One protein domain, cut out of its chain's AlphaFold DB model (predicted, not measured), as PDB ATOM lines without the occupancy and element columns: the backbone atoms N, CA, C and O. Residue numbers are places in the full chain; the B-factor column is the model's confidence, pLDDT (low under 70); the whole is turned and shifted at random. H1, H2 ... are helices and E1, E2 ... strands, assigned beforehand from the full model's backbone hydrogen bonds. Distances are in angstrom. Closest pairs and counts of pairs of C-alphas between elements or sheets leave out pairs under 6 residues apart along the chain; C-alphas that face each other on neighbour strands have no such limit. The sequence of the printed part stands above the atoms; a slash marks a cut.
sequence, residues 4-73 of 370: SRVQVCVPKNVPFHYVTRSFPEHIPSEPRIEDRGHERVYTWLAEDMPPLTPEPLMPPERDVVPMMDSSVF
ATOM      1  N   SER A   4     140.935  96.184 221.416       91.88
ATOM      2  CA  SER A   4     140.144  96.581 222.571       91.88
ATOM      3  C   SER A   4     140.612  95.773 223.770       91.88
ATOM      4  O   SER A   4     140.741  94.551 223.701       91.88
ATOM      5  N   ARG A   5     140.904  96.456 224.876       94.44
ATOM      6  CA  ARG A   5     141.321  95.821 226.125       94.44
ATOM      7  C   ARG A   5     140.435  96.313 227.250       94.44
ATOM      8  O   ARG A   5     140.417  97.508 227.538       94.44
ATOM      9  N   VAL A   6     139.782  95.378 227.931       95.19
ATOM     10  CA  VAL A   6     139.020  95.658 229.148       95.19
ATOM     11  C   VAL A   6     139.723  94.997 230.318       95.19
ATOM     12  O   VAL A   6     140.054  93.814 230.268       95.19
ATOM     13  N   GLN A   7     139.974  95.773 231.369       95.94
ATOM     14  CA  GLN A   7     140.597  95.284 232.588       95.94
ATOM     15  C   GLN A   7     139.726  95.643 233.788       95.94
ATOM     16  O   GLN A   7     139.405  96.813 233.988       95.94
ATOM     17  N   VAL A   8     139.383  94.641 234.592       96.19
ATOM     18  CA  VAL A   8     138.627  94.811 235.835       96.19
ATOM     19  C   VAL A   8     139.505  94.368 237.001       96.19
ATOM     20  O   VAL A   8     140.021  93.250 237.003       96.19
ATOM     21  N   CYS A   9     139.704  95.253 237.975       96.50
ATOM     22  CA  CYS A   9     140.471  94.981 239.190       96.50
ATOM     23  C   CYS A   9     139.501  94.884 240.369       96.50
ATOM     24  O   CYS A   9     138.743  95.820 240.614       96.50
ATOM     25  N   VAL A  10     139.523  93.763 241.088       96.38
ATOM     26  CA  VAL A  10     138.592  93.488 242.190       96.38
ATOM     27  C   VAL A  10     139.376  93.028 243.417       96.38
ATOM     28  O   VAL A  10     140.290  92.211 243.272       96.38
ATOM     29  N   PRO A  11     139.061  93.501 244.636       97.06
ATOM     30  CA  PRO A  11     139.641  92.942 245.854       97.06
ATOM     31  C   PRO A  11     139.404  91.430 245.944       97.06
ATOM     32  O   PRO A  11     138.309  90.950 245.663       97.06
ATOM     33  N   LYS A  12     140.409  90.659 246.375       94.44
ATOM     34  CA  LYS A  12     140.339  89.179 246.388       94.44
ATOM     35  C   LYS A  12     139.226  88.594 247.267       94.44
ATOM     36  O   LYS A  12     138.913  87.416 247.133       94.44
ATOM     37  N   ASN A  13     138.685  89.382 248.190       93.31
ATOM     38  CA  ASN A  13     137.615  89.004 249.111       93.31
ATOM     39  C   ASN A  13     136.216  89.446 248.649       93.31
ATOM     40  O   ASN A  13     135.260  89.249 249.393       93.31
ATOM     41  N   VAL A  14     136.095  90.068 247.475       94.00
ATOM     42  CA  VAL A  14     134.815  90.485 246.894       94.00
ATOM     43  C   VAL A  14     134.418  89.465 245.822       94.00
ATOM     44  O   VAL A  14     135.263  89.121 244.988       94.00
ATOM     45  N   PRO A  15     133.173  88.950 245.828       93.56
ATOM     46  CA  PRO A  15     132.707  88.084 244.752       93.56
ATOM     47  C   PRO A  15     132.753  88.844 243.425       93.56
ATOM     48  O   PRO A  15     132.446  90.032 243.364       93.56
ATOM     49  N   PHE A  16     133.153  88.158 242.359       96.38
ATOM     50  CA  PHE A  16     133.181  88.727 241.020       96.38
ATOM     51  C   PHE A  16     132.603  87.733 240.026       96.38
ATOM     52  O   PHE A  16     133.187  86.675 239.778       96.38
ATOM     53  N   HIS A  17     131.467  88.106 239.455       97.00
ATOM     54  CA  HIS A  17     130.806  87.389 238.378       97.00
ATOM     55  C   HIS A  17     131.001  88.160 237.083       97.00
ATOM     56  O   HIS A  17     131.005  89.391 237.075       97.00
ATOM     57  N   TYR A  18     131.122  87.445 235.976       96.69
ATOM     58  CA  TYR A  18     131.136  88.048 234.654       96.69
ATOM     59  C   TYR A  18     130.385  87.162 233.672       96.69
ATOM     60  O   TYR A  18     130.260  85.953 233.868       96.69
ATOM     61  N   VAL A  19     129.898  87.782 232.608       96.12
ATOM     62  CA  VAL A  19     129.328  87.101 231.454       96.12
ATOM     63  C   VAL A  19     129.925  87.716 230.204       96.12
ATOM     64  O   VAL A  19     130.128  88.928 230.132       96.12
ATOM     65  N   THR A  20     130.218  86.875 229.223       95.69
ATOM     66  CA  THR A  20     130.637  87.303 227.894       95.69
ATOM     67  C   THR A  20     129.676  86.759 226.847       95.69
ATOM     68  O   THR A  20     129.172  85.641 226.969       95.69
ATOM     69  N   ARG A  21     129.376  87.565 225.828       94.31
ATOM     70  CA  ARG A  21     128.485  87.204 224.717       94.31
ATOM     71  C   ARG A  21     129.090  87.641 223.389       94.31
ATOM     72  O   ARG A  21     129.853  88.603 223.341       94.31
ATOM     73  N   SER A  22     128.740  86.916 222.329       92.50
ATOM     74  CA  SER A  22     129.013  87.291 220.933       92.50
ATOM     75  C   SER A  22     130.498  87.518 220.598       92.50
ATOM     76  O   SER A  22     130.838  88.327 219.739       92.50
ATOM     77  N   PHE A  23     131.395  86.777 221.262       92.88
ATOM     78  CA  PHE A  23     132.819  86.711 220.914       92.88
ATOM     79  C   PHE A  23     133.035  85.801 219.689       92.88
ATOM     80  O   PHE A  23     132.575  84.657 219.713       92.88
ATOM     81  N   PRO A  24     133.741  86.261 218.635       89.88
ATOM     82  CA  PRO A  24     134.203  85.402 217.548       89.88
ATOM     83  C   PRO A  24     135.073  84.249 218.054       89.88
ATOM     84  O   PRO A  24     135.845  84.428 218.989       89.88
ATOM     85  N   GLU A  25     135.041  83.102 217.369       89.25
ATOM     86  CA  GLU A  25     135.783  81.894 217.781       89.25
ATOM     87  C   GLU A  25     137.297  82.110 217.959       89.25
ATOM     88  O   GLU A  25     137.926  81.449 218.783       89.25
ATOM     89  N   HIS A  26     137.893  83.036 217.203       90.12
ATOM     90  CA  HIS A  26     139.327  83.332 217.270       90.12
ATOM     91  C   HIS A  26     139.712  84.282 218.417       90.12
ATOM     92  O   HIS A  26     140.901  84.508 218.634       90.12
ATOM     93  N   ILE A  27     138.739  84.837 219.150       91.56
ATOM     94  CA  ILE A  27     138.969  85.774 220.254       91.56
ATOM     95  C   ILE A  27     138.529  85.120 221.566       91.56
ATOM     96  O   ILE A  27     137.353  84.781 221.714       91.56
ATOM     97  N   PRO A  28     139.432  84.970 222.553       92.94
ATOM     98  CA  PRO A  28     139.079  84.386 223.841       92.94
ATOM     99  C   PRO A  28     137.987  85.191 224.556       92.94
ATOM    100  O   PRO A  28     138.138  86.386 224.811       92.94
ATOM    101  N   SER A  29     136.899  84.515 224.924       94.38
ATOM    102  CA  SER A  29     135.818  85.083 225.737       94.38
ATOM    103  C   SER A  29     136.119  85.042 227.243       94.38
ATOM    104  O   SER A  29     135.483  85.749 228.029       94.38
ATOM    105  N   GLU A  30     137.102  84.241 227.660       96.31
ATOM    106  CA  GLU A  30     137.579  84.164 229.040       96.31
ATOM    107  C   GLU A  30     138.695  85.190 229.307       96.31
ATOM    108  O   GLU A  30     139.566  85.406 228.458       96.31
ATOM    109  N   PRO A  31     138.717  85.821 230.496       96.94
ATOM    110  CA  PRO A  31     139.774  86.750 230.859       96.94
ATOM    111  C   PRO A  31     141.078  86.030 231.194       96.94
ATOM    112  O   PRO A  31     141.100  84.989 231.852       96.94
ATOM    113  N   ARG A  32     142.199  86.698 230.925       97.56
ATOM    114  CA  ARG A  32     143.447  86.420 231.638       97.56
ATOM    115  C   ARG A  32     143.333  86.930 233.073       97.56
ATOM    116  O   ARG A  32     143.027  88.104 233.285       97.56
ATOM    117  N   ILE A  33     143.634  86.068 234.043       97.19
ATOM    118  CA  ILE A  33     143.532  86.376 235.474       97.19
ATOM    119  C   ILE A  33     144.927  86.507 236.089       97.19
ATOM    120  O   ILE A  33     145.778  85.636 235.917       97.19
ATOM    121  N   GLU A  34     145.155  87.589 236.831       97.50
ATOM    122  CA  GLU A  34     146.399  87.848 237.557       97.50
ATOM    123  C   GLU A  34     146.119  88.362 238.968       97.50
ATOM    124  O   GLU A  34     145.280  89.234 239.169       97.50
ATOM    125  N   ASP A  35     146.876  87.889 239.951       96.69
ATOM    126  CA  ASP A  35     146.823  88.416 241.311       96.69
ATOM    127  C   ASP A  35     147.862  89.540 241.484       96.69
ATOM    128  O   ASP A  35     149.052  89.344 241.228       96.69
ATOM    129  N   ARG A  36     147.436  90.715 241.965       95.12
ATOM    130  CA  ARG A  36     148.301  91.875 242.242       95.12
ATOM    131  C   ARG A  36     148.093  92.353 243.676       95.12
ATOM    132  O   ARG A  36     147.169  93.103 243.973       95.12
ATOM    133  N   GLY A  37     148.945  91.891 244.591       94.62
ATOM    134  CA  GLY A  37     148.801  92.196 246.018       94.62
ATOM    135  C   GLY A  37     147.450  91.715 246.565       94.62
ATOM    136  O   GLY A  37     147.183  90.510 246.575       94.62
ATOM    137  N   HIS A  38     146.605  92.658 246.998       95.06
ATOM    138  CA  HIS A  38     145.262  92.404 247.543       95.06
ATOM    139  C   HIS A  38     144.151  92.334 246.483       95.06
ATOM    140  O   HIS A  38     143.004  92.039 246.822       95.06
ATOM    141  N   GLU A  39     144.479  92.562 245.213       97.19
ATOM    142  CA  GLU A  39     143.525  92.568 244.104       97.19
ATOM    143  C   GLU A  39     143.727  91.360 243.186       97.19
ATOM    144  O   GLU A  39     144.823  90.796 243.079       97.19
ATOM    145  N   ARG A  40     142.651  90.981 242.503       97.50
ATOM    146  CA  ARG A  40     142.640  90.096 241.347       97.50
ATOM    147  C   ARG A  40     142.224  90.901 240.123       97.50
ATOM    148  O   ARG A  40     141.254  91.652 240.155       97.50
ATOM    149  N   VAL A  41     142.986  90.750 239.053       97.69
ATOM    150  CA  VAL A  41     142.850  91.489 237.804       97.69
ATOM    151  C   VAL A  41     142.392  90.539 236.710       97.69
ATOM    152  O   VAL A  41     143.064  89.550 236.433       97.69
ATOM    153  N   TYR A  42     141.285  90.877 236.063       97.69
ATOM    154  CA  TYR A  42     140.710  90.166 234.927       97.69
ATOM    155  C   TYR A  42     140.930  91.009 233.673       97.69
ATOM    156  O   TYR A  42     140.564  92.182 233.659       97.69
ATOM    157  N   THR A  43     141.567  90.450 232.643       97.25
ATOM    158  CA  THR A  43     141.863  91.163 231.391       97.25
ATOM    159  C   THR A  43     141.290  90.415 230.197       97.25
ATOM    160  O   THR A  43     141.727  89.305 229.907       97.25
ATOM    161  N   TRP A  44     140.384  91.061 229.471       96.50
ATOM    162  CA  TRP A  44     139.934  90.643 228.146       96.50
ATOM    163  C   TRP A  44     140.667  91.460 227.091       96.50
ATOM    164  O   TRP A  44     140.859  92.671 227.252       96.50
ATOM    165  N   LEU A  45     141.078  90.793 226.019       94.81
ATOM    166  CA  LEU A  45     141.769  91.399 224.894       94.81
ATOM    167  C   LEU A  45     141.122  90.891 223.606       94.81
ATOM    168  O   LEU A  45     141.081  89.687 223.372       94.81
ATOM    169  N   ALA A  46     140.626  91.819 222.795       93.06
ATOM    170  CA  ALA A  46     140.122  91.557 221.458       93.06
ATOM    171  C   ALA A  46     141.013  92.295 220.457       93.06
ATOM    172  O   ALA A  46     141.125  93.521 220.508       93.06
ATOM    173  N   GLU A  47     141.658  91.550 219.568       92.31
ATOM    174  CA  GLU A  47     142.542  92.072 218.524       92.31
ATOM    175  C   GLU A  47     141.944  91.744 217.162       92.31
ATOM    176  O   GLU A  47     141.263  90.732 217.015       92.31
ATOM    177  N   ASP A  48     142.180  92.619 216.183       90.00
ATOM    178  CA  ASP A  48     141.809  92.391 214.781       90.00
ATOM    179  C   ASP A  48     140.321  92.030 214.573       90.00
ATOM    180  O   ASP A  48     139.958  91.227 213.713       90.00
ATOM    181  N   MET A  49     139.443  92.681 215.348       89.94
ATOM    182  CA  MET A  49     137.989  92.542 215.245       89.94
ATOM    183  C   MET A  49     137.490  92.844 213.823       89.94
ATOM    184  O   MET A  49     137.781  93.927 213.298       89.94
ATOM    185  N   PRO A  50     136.683  91.956 213.213       86.19
ATOM    186  CA  PRO A  50     136.028  92.276 211.956       86.19
ATOM    187  C   PRO A  50     135.047  93.447 212.148       86.19
ATOM    188  O   PRO A  50     134.440  93.575 213.216       86.19
ATOM    189  N   PRO A  51     134.868  94.308 211.131       88.81
ATOM    190  CA  PRO A  51     133.876  95.370 211.196       88.81
ATOM    191  C   PRO A  51     132.461  94.783 211.224       88.81
ATOM    192  O   PRO A  51     132.154  93.841 210.491       88.81
ATOM    193  N   LEU A  52     131.580  95.384 212.024       90.88
ATOM    194  CA  LEU A  52     130.155  95.089 211.963       90.88
ATOM    195  C   LEU A  52     129.588  95.598 210.633       90.88
ATOM    196  O   LEU A  52     129.753  96.772 210.301       90.88
ATOM    197  N   THR A  53     128.913  94.726 209.886       92.12
ATOM    198  CA  THR A  53     128.183  95.106 208.669       92.12
ATOM    199  C   THR A  53     126.699  95.221 209.011       92.12
ATOM    200  O   THR A  53     126.084  94.191 209.279       92.12
ATOM    201  N   PRO A  54     126.111  96.433 209.037       92.00
ATOM    202  CA  PRO A  54     124.700  96.594 209.366       92.00
ATOM    203  C   PRO A  54     123.794  95.901 208.344       92.00
ATOM    204  O   PRO A  54     123.932  96.117 207.139       92.00
ATOM    205  N   GLU A  55     122.831  95.118 208.824       93.69
ATOM    206  CA  GLU A  55     121.792  94.481 208.011       93.69
ATOM    207  C   GLU A  55     120.409  95.022 208.420       93.69
ATOM    208  O   GLU A  55     120.165  95.239 209.610       93.69
ATOM    209  N   PRO A  56     119.464  95.248 207.483       92.12
ATOM    210  CA  PRO A  56     118.134  95.749 207.827       92.12
ATOM    211  C   PRO A  56     117.430  94.830 208.826       92.12
ATOM    212  O   PRO A  56     117.320  93.636 208.557       92.12
ATOM    213  N   LEU A  57     116.929  95.371 209.940       90.69
ATOM    214  CA  LEU A  57     116.250  94.604 210.999       90.69
ATOM    215  C   LEU A  57     117.122  93.517 211.660       90.69
ATOM    216  O   LEU A  57     116.598  92.517 212.141       90.69
ATOM    217  N   MET A  58     118.450  93.670 211.661       93.25
ATOM    218  CA  MET A  58     119.311  92.848 212.517       93.25
ATOM    219  C   MET A  58     119.063  93.135 214.010       93.25
ATOM    220  O   MET A  58     118.558  94.215 214.325       93.25
ATOM    221  N   PRO A  59     119.463  92.237 214.930       93.62
ATOM    222  CA  PRO A  59     119.361  92.491 216.361       93.62
ATOM    223  C   PRO A  59     120.219  93.698 216.765       93.62
ATOM    224  O   PRO A  59     121.120  94.094 216.013       93.62
ATOM    225  N   PRO A  60     120.012  94.257 217.968       93.69
ATOM    226  CA  PRO A  60     120.782  95.395 218.435       93.69
ATOM    227  C   PRO A  60     122.271  95.075 218.448       93.69
ATOM    228  O   PRO A  60     122.675  93.941 218.711       93.69
ATOM    229  N   GLU A  61     123.098  96.096 218.235       92.75
ATOM    230  CA  GLU A  61     124.555  95.952 218.175       92.75
ATOM    231  C   GLU A  61     125.115  95.164 219.372       92.75
ATOM    232  O   GLU A  61     125.936  94.267 219.192       92.75
ATOM    233  N   ARG A  62     124.602  95.410 220.585       92.12
ATOM    234  CA  ARG A  62     125.013  94.722 221.822       92.12
ATOM    235  C   ARG A  62     124.869  93.195 221.768       92.12
ATOM    236  O   ARG A  62     125.594  92.505 222.479       92.12
ATOM    237  N   ASP A  63     123.948  92.674 220.962       93.56
ATOM    238  CA  ASP A  63     123.704  91.234 220.843       93.56
ATOM    239  C   ASP A  63     124.570  90.573 219.764       93.56
ATOM    240  O   ASP A  63     124.699  89.348 219.749       93.56
ATOM    241  N   VAL A  64     125.198  91.351 218.881       93.50
ATOM    242  CA  VAL A  64     125.964  90.826 217.739       93.50
ATOM    243  C   VAL A  64     127.452  91.186 217.761       93.50
ATOM    244  O   VAL A  64     128.214  90.627 216.976       93.50
ATOM    245  N   VAL A  65     127.885  92.061 218.675       92.19
ATOM    246  CA  VAL A  65     129.306  92.374 218.915       92.19
ATOM    247  C   VAL A  65     129.783  91.808 220.257       92.19
ATOM    248  O   VAL A  65     128.967  91.651 221.169       92.19
ATOM    249  N   PRO A  66     131.092  91.526 220.428       93.31
ATOM    250  CA  PRO A  66     131.628  91.051 221.698       93.31
ATOM    251  C   PRO A  66     131.286  91.991 222.845       93.31
ATOM    252  O   PRO A  66     131.633  93.173 222.829       93.31
ATOM    253  N   MET A  67     130.652  91.438 223.867       92.50
ATOM    254  CA  MET A  67     130.241  92.173 225.052       92.50
ATOM    255  C   MET A  67     130.666  91.412 226.301       92.50
ATOM    256  O   MET A  67     130.561  90.187 226.367       92.50
ATOM    257  N   MET A  68     131.153  92.158 227.293       93.19
ATOM    258  CA  MET A  68     131.431  91.660 228.631       93.19
ATOM    259  C   MET A  68     130.714  92.541 229.646       93.19
ATOM    260  O   MET A  68     130.896  93.759 229.652       93.19
ATOM    261  N   ASP A  69     129.940  91.903 230.516       93.81
ATOM    262  CA  ASP A  69     129.360  92.518 231.699       93.81
ATOM    263  C   ASP A  69     129.874  91.819 232.949       93.81
ATOM    264  O   ASP A  69     130.271  90.650 232.932       93.81
ATOM    265  N   SER A  70     129.847  92.545 234.060       95.00
ATOM    266  CA  SER A  70     130.314  92.022 235.333       95.00
ATOM    267  C   SER A  70     129.489  92.519 236.505       95.00
ATOM    268  O   SER A  70     128.751  93.500 236.411       95.00
ATOM    269  N   SER A  71     129.609  91.801 237.614       95.75
ATOM    270  CA  SER A  71     128.906  92.090 238.848       95.75
ATOM    271  C   SER A  71     129.727  91.695 240.064       95.75
ATOM    272  O   SER A  71     130.477  90.720 240.042       95.75
ATOM    273  N   VAL A  72     129.533  92.454 241.137       95.44
ATOM    274  CA  VAL A  72     130.087  92.187 242.469       95.44
ATOM    275  C   VAL A  72     129.013  91.793 243.488       95.44
ATOM    276  O   VAL A  72     129.294  91.717 244.681       95.44
ATOM    277  N   PHE A  73     127.772  91.576 243.044       95.31
ATOM    278  CA  PHE A  73     126.717  91.045 243.906       95.31
ATOM    279  C   PHE A  73     126.964  89.563 244.177       95.31
ATOM    280  O   PHE A  73     127.356  88.832 243.276       95.31
TER     281      PHE A  73
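What this domain is: This is residues 4 to 73 of the 370 residues of an uncharacterized protein of Candidatus Hydrogenedentes bacterium (UniProt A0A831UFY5). Two small antiparallel sheets, E1-E4-E3 and E2-E5, stand partly face to face across a gap, their strands along the long axis; residues 53 to 60 stick out at one end, beside the short helix H1. The printed part has 70 residues, with five named strands and one named helix in the order E1, E2, E3, E4, H1, E5 along the chain; of the 36 residues in named elements strands hold 32, and the class is mostly strand. The whole is loose, radius of gyration of the C-alphas 14.4 A, and elongated, 48 by 26 by 15 A.

How they stand to each other: In the twisted sheet, E4, residues 39 to 47, is antiparallel to E1, residues 4 to 11, at 170 degrees (N 8 and O 42, 2.9 A). E3, residues 32 to 36, forms a hairpin with E4 (N 34 and O 41, 2.9 A). E2, residues 17 to 21, and E5, residues 67 to 71, are antiparallel at 165 degrees (N 19 and O 69, 2.9 A). E4 and E5 are apart. H1, residues 61 to 64, is not on the three-stranded sheet; its closest C-alpha to E2 is Asp 63, 7.4 A from Arg 21. H1 is too short for an O i to N i+4 pair.

Where its parts are: E1 spans 23.6 A from C-alpha 4 (140.144, 96.581, 222.571); E4 spans 25.6 A. E5 ends at C-alpha 71 (128.906, 92.090, 238.848).

The domain as a whole: The printed part has no cut. The link E4 to H1 is long. No printed residue is under 70.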